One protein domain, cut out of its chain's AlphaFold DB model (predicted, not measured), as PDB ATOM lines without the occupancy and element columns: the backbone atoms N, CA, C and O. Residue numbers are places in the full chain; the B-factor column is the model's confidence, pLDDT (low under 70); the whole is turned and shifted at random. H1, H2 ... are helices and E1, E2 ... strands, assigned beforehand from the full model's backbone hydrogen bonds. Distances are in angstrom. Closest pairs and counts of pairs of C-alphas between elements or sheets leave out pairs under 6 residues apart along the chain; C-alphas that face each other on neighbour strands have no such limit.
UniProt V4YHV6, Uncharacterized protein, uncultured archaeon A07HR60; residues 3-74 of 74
ATOM      1  N   VAL A   3      17.805  27.340   1.106       86.69
ATOM      2  CA  VAL A   3      17.910  26.579   2.358       86.69
ATOM      3  C   VAL A   3      19.273  25.897   2.451       86.69
ATOM      4  O   VAL A   3      19.841  25.502   1.435       86.69
ATOM      5  N   ASP A   4      19.797  25.744   3.664       89.12
ATOM      6  CA  ASP A   4      21.007  24.962   3.924       89.12
ATOM      7  C   ASP A   4      20.640  23.491   4.093       89.12
ATOM      8  O   ASP A   4      20.194  23.063   5.159       89.12
ATOM      9  N   THR A   5      20.776  22.728   3.014       87.38
ATOM     10  CA  THR A   5      20.405  21.313   2.955       87.38
ATOM     11  C   THR A   5      21.052  20.667   1.725       87.38
ATOM     12  O   THR A   5      21.298  21.356   0.731       87.38
ATOM     13  N   PRO A   6      21.357  19.361   1.747       88.88
ATOM     14  CA  PRO A   6      21.780  18.669   0.540       88.88
ATOM     15  C   PRO A   6      20.615  18.527  -0.458       88.88
ATOM     16  O   PRO A   6      19.467  18.837  -0.146       88.88
ATOM     17  N   LEU A   7      20.904  18.077  -1.681       91.88
ATOM     18  CA  LEU A   7      19.879  17.733  -2.672       91.88
ATOM     19  C   LEU A   7      20.063  16.296  -3.136       91.88
ATOM     20  O   LEU A   7      21.170  15.891  -3.490       91.88
ATOM     21  N   THR A   8      18.970  15.544  -3.208       94.38
ATOM     22  CA  THR A   8      18.976  14.145  -3.635       94.38
ATOM     23  C   THR A   8      18.411  14.032  -5.045       94.38
ATOM     24  O   THR A   8      17.269  14.398  -5.329       94.38
ATOM     25  N   CYS A   9      19.201  13.490  -5.972       94.69
ATOM     26  CA  CYS A   9      18.728  13.244  -7.324       94.69
ATOM     27  C   CYS A   9      17.754  12.064  -7.345       94.69
ATOM     28  O   CYS A   9      18.130  10.916  -7.113       94.69
ATOM     29  N   TYR A  10      16.518  12.313  -7.757       94.19
ATOM     30  CA  TYR A  10      15.478  11.297  -7.858       94.19
ATOM     31  C   TYR A  10      15.818  10.165  -8.837       94.19
ATOM     32  O   TYR A  10      15.452   8.995  -8.652       94.19
ATOM     33  N   ILE A  11      16.539  10.489  -9.916       93.00
ATOM     34  CA  ILE A  11      16.849   9.508 -10.956       93.00
ATOM     35  C   ILE A  11      17.943   8.542 -10.505       93.00
ATOM     36  O   ILE A  11      17.736   7.334 -10.642       93.00
ATOM     37  N   CYS A  12      19.065   9.048  -9.992       93.31
ATOM     38  CA  CYS A  12      20.241   8.237  -9.665       93.31
ATOM     39  C   CYS A  12      20.457   7.980  -8.169       93.31
ATOM     40  O   CYS A  12      21.364   7.224  -7.843       93.31
ATOM     41  N   GLY A  13      19.669   8.592  -7.284       92.44
ATOM     42  CA  GLY A  13      19.750   8.392  -5.834       92.44
ATOM     43  C   GLY A  13      20.944   9.068  -5.158       92.44
ATOM     44  O   GLY A  13      21.112   8.929  -3.956       92.44
ATOM     45  N   LYS A  14      21.786   9.797  -5.903       92.00
ATOM     46  CA  LYS A  14      22.932  10.505  -5.322       92.00
ATOM     47  C   LYS A  14      22.468  11.754  -4.585       92.00
ATOM     48  O   LYS A  14      21.753  12.568  -5.173       92.00
ATOM     49  N   THR A  15      22.931  11.898  -3.353       91.06
ATOM     50  CA  THR A  15      22.767  13.094  -2.528       91.06
ATOM     51  C   THR A  15      24.045  13.932  -2.618       91.06
ATOM     52  O   THR A  15      25.140  13.391  -2.475       91.06
ATOM     53  N   ASP A  16      23.908  15.220  -2.935       86.62
ATOM     54  CA  ASP A  16      25.010  16.192  -2.906       86.62
ATOM     55  C   ASP A  16      25.445  16.492  -1.460       86.62
ATOM     56  O   ASP A  16      24.690  16.261  -0.518       86.62
ATOM     57  N   ASP A  17      26.639  17.060  -1.278       85.50
ATOM     58  CA  ASP A  17      27.080  17.573   0.024       85.50
ATOM     59  C   ASP A  17      26.204  18.735   0.529       85.50
ATOM     60  O   ASP A  17      25.550  19.447  -0.243       85.50
ATOM     61  N   TRP A  18      26.222  18.945   1.849       86.56
ATOM     62  CA  TRP A  18      25.488  20.025   2.507       86.56
ATOM     63  C   TRP A  18      25.959  21.390   1.997       86.56
ATOM     64  O   TRP A  18      27.131  21.748   2.132       86.56
ATOM     65  N   LYS A  19      25.040  22.164   1.424       87.75
ATOM     66  CA  LYS A  19      25.309  23.505   0.899       87.75
ATOM     67  C   LYS A  19      24.037  24.348   0.936       87.75
ATOM     68  O   LYS A  19      22.935  23.814   1.046       87.75
ATOM     69  N   THR A  20      24.183  25.657   0.798       88.88
ATOM     70  CA  THR A  20      23.038  26.526   0.532       88.88
ATOM     71  C   THR A  20      22.568  26.281  -0.899       88.88
ATOM     72  O   THR A  20      23.323  26.495  -1.850       88.88
ATOM     73  N   VAL A  21      21.335  25.807  -1.062       86.06
ATOM     74  CA  VAL A  21      20.737  25.512  -2.370       86.06
ATOM     75  C   VAL A  21      19.506  26.363  -2.610       86.06
ATOM     76  O   VAL A  21      18.743  26.628  -1.679       86.06
ATOM     77  N   ASP A  22      19.303  26.774  -3.862       88.19
ATOM     78  CA  ASP A  22      17.995  27.252  -4.296       88.19
ATOM     79  C   ASP A  22      17.102  26.047  -4.590       88.19
ATOM     80  O   ASP A  22      17.521  25.090  -5.242       88.19
ATOM     81  N   LEU A  23      15.878  26.090  -4.080       89.38
ATOM     82  CA  LEU A  23      14.887  25.043  -4.298       89.38
ATOM     83  C   LEU A  23      14.256  25.106  -5.693       89.38
ATOM     84  O   LEU A  23      13.513  24.192  -6.043       89.38
ATOM     85  N   ILE A  24      14.555  26.140  -6.487       89.88
ATOM     86  CA  ILE A  24      14.176  26.206  -7.904       89.88
ATOM     87  C   ILE A  24      14.674  24.944  -8.625       89.88
ATOM     88  O   ILE A  24      15.829  24.537  -8.490       89.88
ATOM     89  N   GLY A  25      13.787  24.293  -9.378       87.62
ATOM     90  CA  GLY A  25      14.089  23.037 -10.072       87.62
ATOM     91  C   GLY A  25      13.961  21.766  -9.220       87.62
ATOM     92  O   GLY A  25      14.129  20.661  -9.752       87.62
ATOM     93  N   CYS A  26      13.646  21.888  -7.924       93.06
ATOM     94  CA  CYS A  26      13.192  20.764  -7.102       93.06
ATOM     95  C   CYS A  26      11.729  20.421  -7.410       93.06
ATOM     96  O   CYS A  26      10.985  21.234  -7.960       93.06
ATOM     97  N   PHE A  27      11.301  19.222  -7.020       94.94
ATOM     98  CA  PHE A  27       9.900  18.832  -7.143       94.94
ATOM     99  C   PHE A  27       9.013  19.591  -6.157       94.94
ATOM    100  O   PHE A  27       9.356  19.743  -4.978       94.94
ATOM    101  N   GLU A  28       7.859  20.032  -6.651       94.06
ATOM    102  CA  GLU A  28       6.845  20.713  -5.847       94.06
ATOM    103  C   GLU A  28       6.128  19.710  -4.932       94.06
ATOM    104  O   GLU A  28       6.099  19.884  -3.710       94.06
ATOM    105  N   ASP A  29       5.657  18.591  -5.491       93.62
ATOM    106  CA  ASP A  29       5.061  17.487  -4.735       93.62
ATOM    107  C   ASP A  29       6.136  16.557  -4.153       93.62
ATOM    108  O   ASP A  29       6.433  15.454  -4.631       93.62
ATOM    109  N   ARG A  30       6.729  17.028  -3.059       89.56
ATOM    110  CA  ARG A  30       7.789  16.330  -2.322       89.56
ATOM    111  C   ARG A  30       7.317  15.012  -1.719       89.56
ATOM    112  O   ARG A  30       8.106  14.075  -1.621       89.56
ATOM    113  N   GLN A  31       6.053  14.927  -1.311       91.38
ATOM    114  CA  GLN A  31       5.527  13.742  -0.642       91.38
ATOM    115  C   GLN A  31       5.324  12.600  -1.642       91.38
ATOM    116  O   GLN A  31       5.777  11.479  -1.393       91.38
ATOM    117  N   ALA A  32       4.702  12.876  -2.793       94.06
ATOM    118  CA  ALA A  32       4.519  11.866  -3.831       94.06
ATOM    119  C   ALA A  32       5.855  11.445  -4.458       94.06
ATOM    120  O   ALA A  32       6.082  10.249  -4.678       94.06
ATOM    121  N   ALA A  33       6.756  12.403  -4.707       93.31
ATOM    122  CA  ALA A  33       8.092  12.103  -5.205       93.31
ATOM    123  C   ALA A  33       8.906  11.285  -4.188       93.31
ATOM    124  O   ALA A  33       9.540  10.305  -4.574       93.31
ATOM    125  N   GLY A  34       8.835  11.628  -2.897       94.19
ATOM    126  CA  GLY A  34       9.516  10.922  -1.809       94.19
ATOM    127  C   GLY A  34       9.061   9.474  -1.659       94.19
ATOM    128  O   GLY A  34       9.890   8.567  -1.656       94.19
ATOM    129  N   LYS A  35       7.744   9.232  -1.652       95.06
ATOM    130  CA  LYS A  35       7.200   7.867  -1.589       95.06
ATOM    131  C   LYS A  35       7.663   7.021  -2.775       95.06
ATOM    132  O   LYS A  35       8.088   5.882  -2.608       95.06
ATOM    133  N   ARG A  36       7.616   7.583  -3.988       94.31
ATOM    134  CA  ARG A  36       8.064   6.860  -5.184       94.31
ATOM    135  C   ARG A  36       9.580   6.657  -5.211       94.31
ATOM    136  O   ARG A  36      10.047   5.663  -5.761       94.31
ATOM    137  N   PHE A  37      10.341   7.589  -4.644       95.12
ATOM    138  CA  PHE A  37      11.782   7.456  -4.484       95.12
ATOM    139  C   PHE A  37      12.123   6.261  -3.594       95.12
ATOM    140  O   PHE A  37      12.939   5.436  -3.998       95.12
ATOM    141  N   GLU A  38      11.450   6.121  -2.451       94.81
ATOM    142  CA  GLU A  38      11.637   4.992  -1.537       94.81
ATOM    143  C   GLU A  38      11.278   3.656  -2.193       94.81
ATOM    144  O   GLU A  38      12.065   2.715  -2.142       94.81
ATOM    145  N   GLU A  39      10.161   3.587  -2.925       94.12
ATOM    146  CA  GLU A  39       9.802   2.398  -3.717       94.12
ATOM    147  C   GLU A  39      10.869   2.034  -4.766       94.12
ATOM    148  O   GLU A  39      11.019   0.869  -5.130       94.12
ATOM    149  N   LYS A  40      11.586   3.032  -5.294       92.56
ATOM    150  CA  LYS A  40      12.564   2.864  -6.374       92.56
ATOM    151  C   LYS A  40      13.964   2.513  -5.872       92.56
ATOM    152  O   LYS A  40      14.641   1.713  -6.514       92.56
ATOM    153  N   HIS A  41      14.417   3.150  -4.796       92.75
ATOM    154  CA  HIS A  41      15.785   3.026  -4.281       92.75
ATOM    155  C   HIS A  41      15.867   2.212  -2.985       92.75
ATOM    156  O   HIS A  41      16.963   1.891  -2.541       92.75
ATOM    157  N   GLY A  42      14.726   1.835  -2.400       91.69
ATOM    158  CA  GLY A  42      14.647   1.053  -1.165       91.69
ATOM    159  C   GLY A  42      14.939   1.853   0.107       91.69
ATOM    160  O   GLY A  42      14.967   1.273   1.189       91.69
ATOM    161  N   THR A  43      15.167   3.162  -0.012       90.38
ATOM    162  CA  THR A  43      15.442   4.073   1.103       90.38
ATOM    163  C   THR A  43      14.727   5.407   0.886       90.38
ATOM    164  O   THR A  43      14.591   5.841  -0.264       90.38
ATOM    165  N   PRO A  44      14.286   6.091   1.956       90.12
ATOM    166  CA  PRO A  44      13.749   7.440   1.834       90.12
ATOM    167  C   PRO A  44      14.830   8.408   1.325       90.12
ATOM    168  O   PRO A  44      16.024   8.136   1.479       90.12
ATOM    169  N   PRO A  45      14.442   9.531   0.700       88.38
ATOM    170  CA  PRO A  45      15.406  10.549   0.312       88.38
ATOM    171  C   PRO A  45      15.972  11.257   1.547       88.38
ATOM    172  O   PRO A  45      15.225  11.620   2.454       88.38
ATOM    173  N   ASP A  46      17.280  11.515   1.549       83.00
ATOM    174  CA  ASP A  46      17.942  12.269   2.624       83.00
ATOM    175  C   ASP A  46      17.549  13.756   2.635       83.00
ATOM    176  O   ASP A  46      17.747  14.452   3.631       83.00
ATOM    177  N   SER A  47      17.041  14.274   1.513       87.81
ATOM    178  CA  SER A  47      16.802  15.704   1.318       87.81
ATOM    179  C   SER A  47      15.808  16.004   0.193       87.81
ATOM    180  O   SER A  47      15.103  15.113  -0.286       87.81
ATOM    181  N   TYR A  48      15.720  17.270  -0.231       91.19
ATOM    182  CA  TYR A  48      14.842  17.665  -1.328       91.19
ATOM    183  C   TYR A  48      15.191  16.937  -2.622       91.19
ATOM    184  O   TYR A  48      16.355  16.775  -2.994       91.19
ATOM    185  N   LEU A  49      14.139  16.513  -3.318       94.25
ATOM    186  CA  LEU A  49      14.256  15.766  -4.554       94.25
ATOM    187  C   LEU A  49      14.283  16.695  -5.763       94.25
ATOM    188  O   LEU A  49      13.430  17.568  -5.922       94.25
ATOM    189  N   PHE A  50      15.238  16.435  -6.646       94.62
ATOM    190  CA  PHE A  50      15.376  17.091  -7.943       94.62
ATOM    191  C   PHE A  50      15.914  16.099  -8.979       94.62
ATOM    192  O   PHE A  50      16.184  14.934  -8.668       94.62
ATOM    193  N   VAL A  51      16.114  16.541 -10.220       94.31
ATOM    194  CA  VAL A  51      16.858  15.766 -11.217       94.31
ATOM    195  C   VAL A  51      18.186  16.453 -11.499       94.31
ATOM    196  O   VAL A  51      18.212  17.566 -12.012       94.31
ATOM    197  N   CYS A  52      19.304  15.782 -11.200       92.94
ATOM    198  CA  CYS A  52      20.620  16.368 -11.440       92.94
ATOM    199  C   CYS A  52      20.916  16.543 -12.943       92.94
ATOM    200  O   CYS A  52      20.439  15.737 -13.750       92.94
ATOM    201  N   PRO A  53      21.768  17.515 -13.329       91.75
ATOM    202  CA  PRO A  53      22.053  17.820 -14.736       91.75
ATOM    203  C   PRO A  53      22.526  16.606 -15.541       91.75
ATOM    204  O   PRO A  53      22.098  16.392 -16.668       91.75
ATOM    205  N   GLN A  54      23.336  15.733 -14.933       94.06
ATOM    206  CA  GLN A  54      23.786  14.498 -15.585       94.06
ATOM    207  C   GLN A  54      22.626  13.551 -15.927       94.06
ATOM    208  O   GLN A  54      22.685  12.836 -16.925       94.06
ATOM    209  N   CYS A  55      21.593  13.492 -15.085       94.12
ATOM    210  CA  CYS A  55      20.414  12.669 -15.343       94.12
ATOM    211  C   CYS A  55      19.440  13.346 -16.307       94.12
ATOM    212  O   CYS A  55      18.789  12.634 -17.068       94.12
ATOM    213  N   GLN A  56      19.365  14.678 -16.300       92.94
ATOM    214  CA  GLN A  56      18.619  15.434 -17.305       92.94
ATOM    215  C   GLN A  56      19.217  15.218 -18.701       92.94
ATOM    216  O   GLN A  56      18.481  14.896 -19.624       92.94
ATOM    217  N   ASP A  57      20.542  15.272 -18.836       94.56
ATOM    218  CA  ASP A  57      21.239  15.057 -20.110       94.56
ATOM    219  C   ASP A  57      21.137  13.601 -20.600       94.56
ATOM    220  O   ASP A  57      20.766  13.332 -21.740       94.56
ATOM    221  N   LYS A  58      21.379  12.625 -19.713       94.75
ATOM    222  CA  LYS A  58      21.336  11.198 -20.084       94.75
ATOM    223  C   LYS A  58      19.926  10.652 -20.285       94.75
ATOM    224  O   LYS A  58      19.754   9.647 -20.975       94.75
ATOM    225  N   LYS A  59      18.931  11.210 -19.590       92.88
ATOM    226  CA  LYS A  59      17.543  10.718 -19.576       92.88
ATOM    227  C   LYS A  59      16.545  11.886 -19.627       92.88
ATOM    228  O   LYS A  59      15.707  11.989 -18.725       92.88
ATOM    229  N   PRO A  60      16.570  12.713 -20.688       91.94
ATOM    230  CA  PRO A  60      15.771  13.937 -20.763       91.94
ATOM    231  C   PRO A  60      14.273  13.650 -20.674       91.94
ATOM    232  O   PRO A  60      13.573  14.279 -19.889       91.94
ATOM    233  N   ASN A  61      13.794  12.609 -21.362       94.50
ATOM    234  CA  ASN A  61      12.381  12.217 -21.314       94.50
ATOM    235  C   ASN A  61      11.950  11.762 -19.912       94.50
ATOM    236  O   ASN A  61      10.845  12.053 -19.473       94.50
ATOM    237  N   HIS A  62      12.818  11.060 -19.178       91.81
ATOM    238  CA  HIS A  62      12.489  10.642 -17.814       91.81
ATOM    239  C   HIS A  62      12.470  11.846 -16.870       91.81
ATOM    240  O   HIS A  62      11.588  11.927 -16.022       91.81
ATOM    241  N   ALA A  63      13.411  12.778 -17.029       91.56
ATOM    242  CA  ALA A  63      13.433  14.015 -16.262       91.56
ATOM    243  C   ALA A  63      12.162  14.841 -16.508       91.56
ATOM    244  O   ALA A  63      11.477  15.182 -15.547       91.56
ATOM    245  N   ALA A  64      11.796  15.065 -17.774       92.50
ATOM    246  CA  ALA A  64      10.579  15.776 -18.157       92.50
ATOM    247  C   ALA A  64       9.322  15.114 -17.575       92.50
ATOM    248  O   ALA A  64       8.540  15.781 -16.910       92.50
ATOM    249  N   ASN A  65       9.185  13.789 -17.706       94.06
ATOM    250  CA  ASN A  65       8.054  13.058 -17.128       94.06
ATOM    251  C   ASN A  65       7.988  13.181 -15.596       94.06
ATOM    252  O   ASN A  65       6.907  13.133 -15.017       94.06
ATOM    253  N   CYS A  66       9.134  13.293 -14.915       92.75
ATOM    254  CA  CYS A  66       9.149  13.510 -13.470       92.75
ATOM    255  C   CYS A  66       8.637  14.909 -13.116       92.75
ATOM    256  O   CYS A  66       7.825  15.027 -12.205       92.75
ATOM    257  N   TYR A  67       9.063  15.943 -13.844       93.44
ATOM    258  CA  TYR A  67       8.586  17.312 -13.625       93.44
ATOM    259  C   TYR A  67       7.115  17.496 -14.003       93.44
ATOM    260  O   TYR A  67       6.388  18.155 -13.271       93.44
ATOM    261  N   GLU A  68       6.641  16.853 -15.072       94.69
ATOM    262  CA  GLU A  68       5.215  16.836 -15.422       94.69
ATOM    263  C   GLU A  68       4.373  16.188 -14.313       94.69
ATOM    264  O   GLU A  68       3.277  16.644 -13.999       94.69
ATOM    265  N   LYS A  69       4.901  15.134 -13.681       94.56
ATOM    266  CA  LYS A  69       4.180  14.376 -12.659       94.56
ATOM    267  C   LYS A  69       4.195  15.021 -11.274       94.56
ATOM    268  O   LYS A  69       3.202  14.923 -10.562       94.56
ATOM    269  N   TYR A  70       5.331  15.578 -10.861       94.75
ATOM    270  CA  TYR A  70       5.555  16.057  -9.490       94.75
ATOM    271  C   TYR A  70       5.643  17.582  -9.389       94.75
ATOM    272  O   TYR A  70       5.867  18.110  -8.302       94.75
ATOM    273  N   GLY A  71       5.499  18.286 -10.510       93.94
ATOM    274  CA  GLY A  71       5.727  19.720 -10.588       93.94
ATOM    275  C   GLY A  71       7.205  20.089 -10.458       93.94
ATOM    276  O   GLY A  71       8.075  19.266 -10.148       93.94
ATOM    277  N   MET A  72       7.484  21.365 -10.689       93.62
ATOM    278  CA  MET A  72       8.802  21.963 -10.538       93.62
ATOM    279  C   MET A  72       8.631  23.319  -9.866       93.62
ATOM    280  O   MET A  72       7.804  24.109 -10.303       93.62
ATOM    281  N   VAL A  73       9.417  23.581  -8.826       91.69
ATOM    282  CA  VAL A  73       9.453  24.905  -8.198       91.69
ATOM    283  C   VAL A  73      10.099  25.899  -9.169       91.69
ATOM    284  O   VAL A  73      11.231  25.663  -9.605       91.69
ATOM    285  N   GLU A  74       9.379  26.977  -9.492       86.69
ATOM    286  CA  GLU A  74       9.834  28.115 -10.316       86.69
ATOM    287  C   GLU A  74      10.544  29.209  -9.504       86.69
ATOM    288  O   GLU A  74      10.193  29.421  -8.316       86.69
TER     289      GLU A  74
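Overview. This is residues 3 to 74 of the 74 residues of an uncharacterized protein of uncultured archaeon A07HR60 (UniProt V4YHV6). Two short parallel strands, E2 and E4, sit side by side in the middle of a small body, with a second short strand pair, E1 and E3, at one end of it and two helices, H2 and H3, meeting in a corner at the other. A third helix, H1, runs out from beside E4, where its first residues come near that strand. The printed part has 72 residues with three named helices and four named strands, in the order E1, E2, E3, H1, E4, H2, H3. The E1 and E3 sheet is antiparallel, the E2 and E4 sheet parallel, and the class is mixed, helices and strands. The whole is compact, with a radius of gyration of the C-alphas of 11.0 A and spans of 29 by 26 by 21 A.

Arrangement. E1, residues 3 to 5, runs on into E2, residues 7 to 9, across a break of one residue at 62 degrees. E3, residues 19 to 22, is antiparallel to E1 at 131 degrees, with N 3 and O 21 within hydrogen-bond range at 3.0 A and N 21 and O 3 at 2.9 A. E4, residues 48 to 50, is parallel to E2 at 42 degrees, with N 8 and O 48 at 2.9 A and N 50 and O 8 at 3.2 A. The closest C-alphas of E4 and H1, residues 30 to 41, are those of Leu 49 and Arg 30, 6.9 A apart. H3, residues 60 to 70, and H1 only just touch, with 3 pairs of C-alphas within 8 A, and only at their ends; the closest C-alphas are those of Ala 33 and Tyr 70, 6.4 A. They run opposite ways at a steep tilt of 48 degrees. H2, residues 53 to 58, only just touches H3, with 3 such pairs, only at the corner; the closest C-alphas are those of Gln 56 and Ala 63, 5.5 A. H1 and H2 are apart. In H1, H2 and H3 every O i to N i+4 pair is within hydrogen-bond range.

Along the chain. E1 begins at C-alpha 3, (17.910, 26.579, 2.358), and is 5.9 A long; E2 measures 6.6 A, E3 9.7 A and E4 6.7 A. H1 begins at C-alpha 30, (7.789, 16.330, -2.322), and is 15.6 A long. H2 measures 8.5 A. H3 is 15.4 A long and ends at C-alpha 70, (5.555, 16.057, -9.490).

Size, cuts and confidence. The two C-alphas farthest apart, those of Asp 4 and Asn 61, are 29.6 A apart. The printed part has no cut, and no link is long. The mean pLDDT of the printed part is 91.8, and no printed residue is under 70.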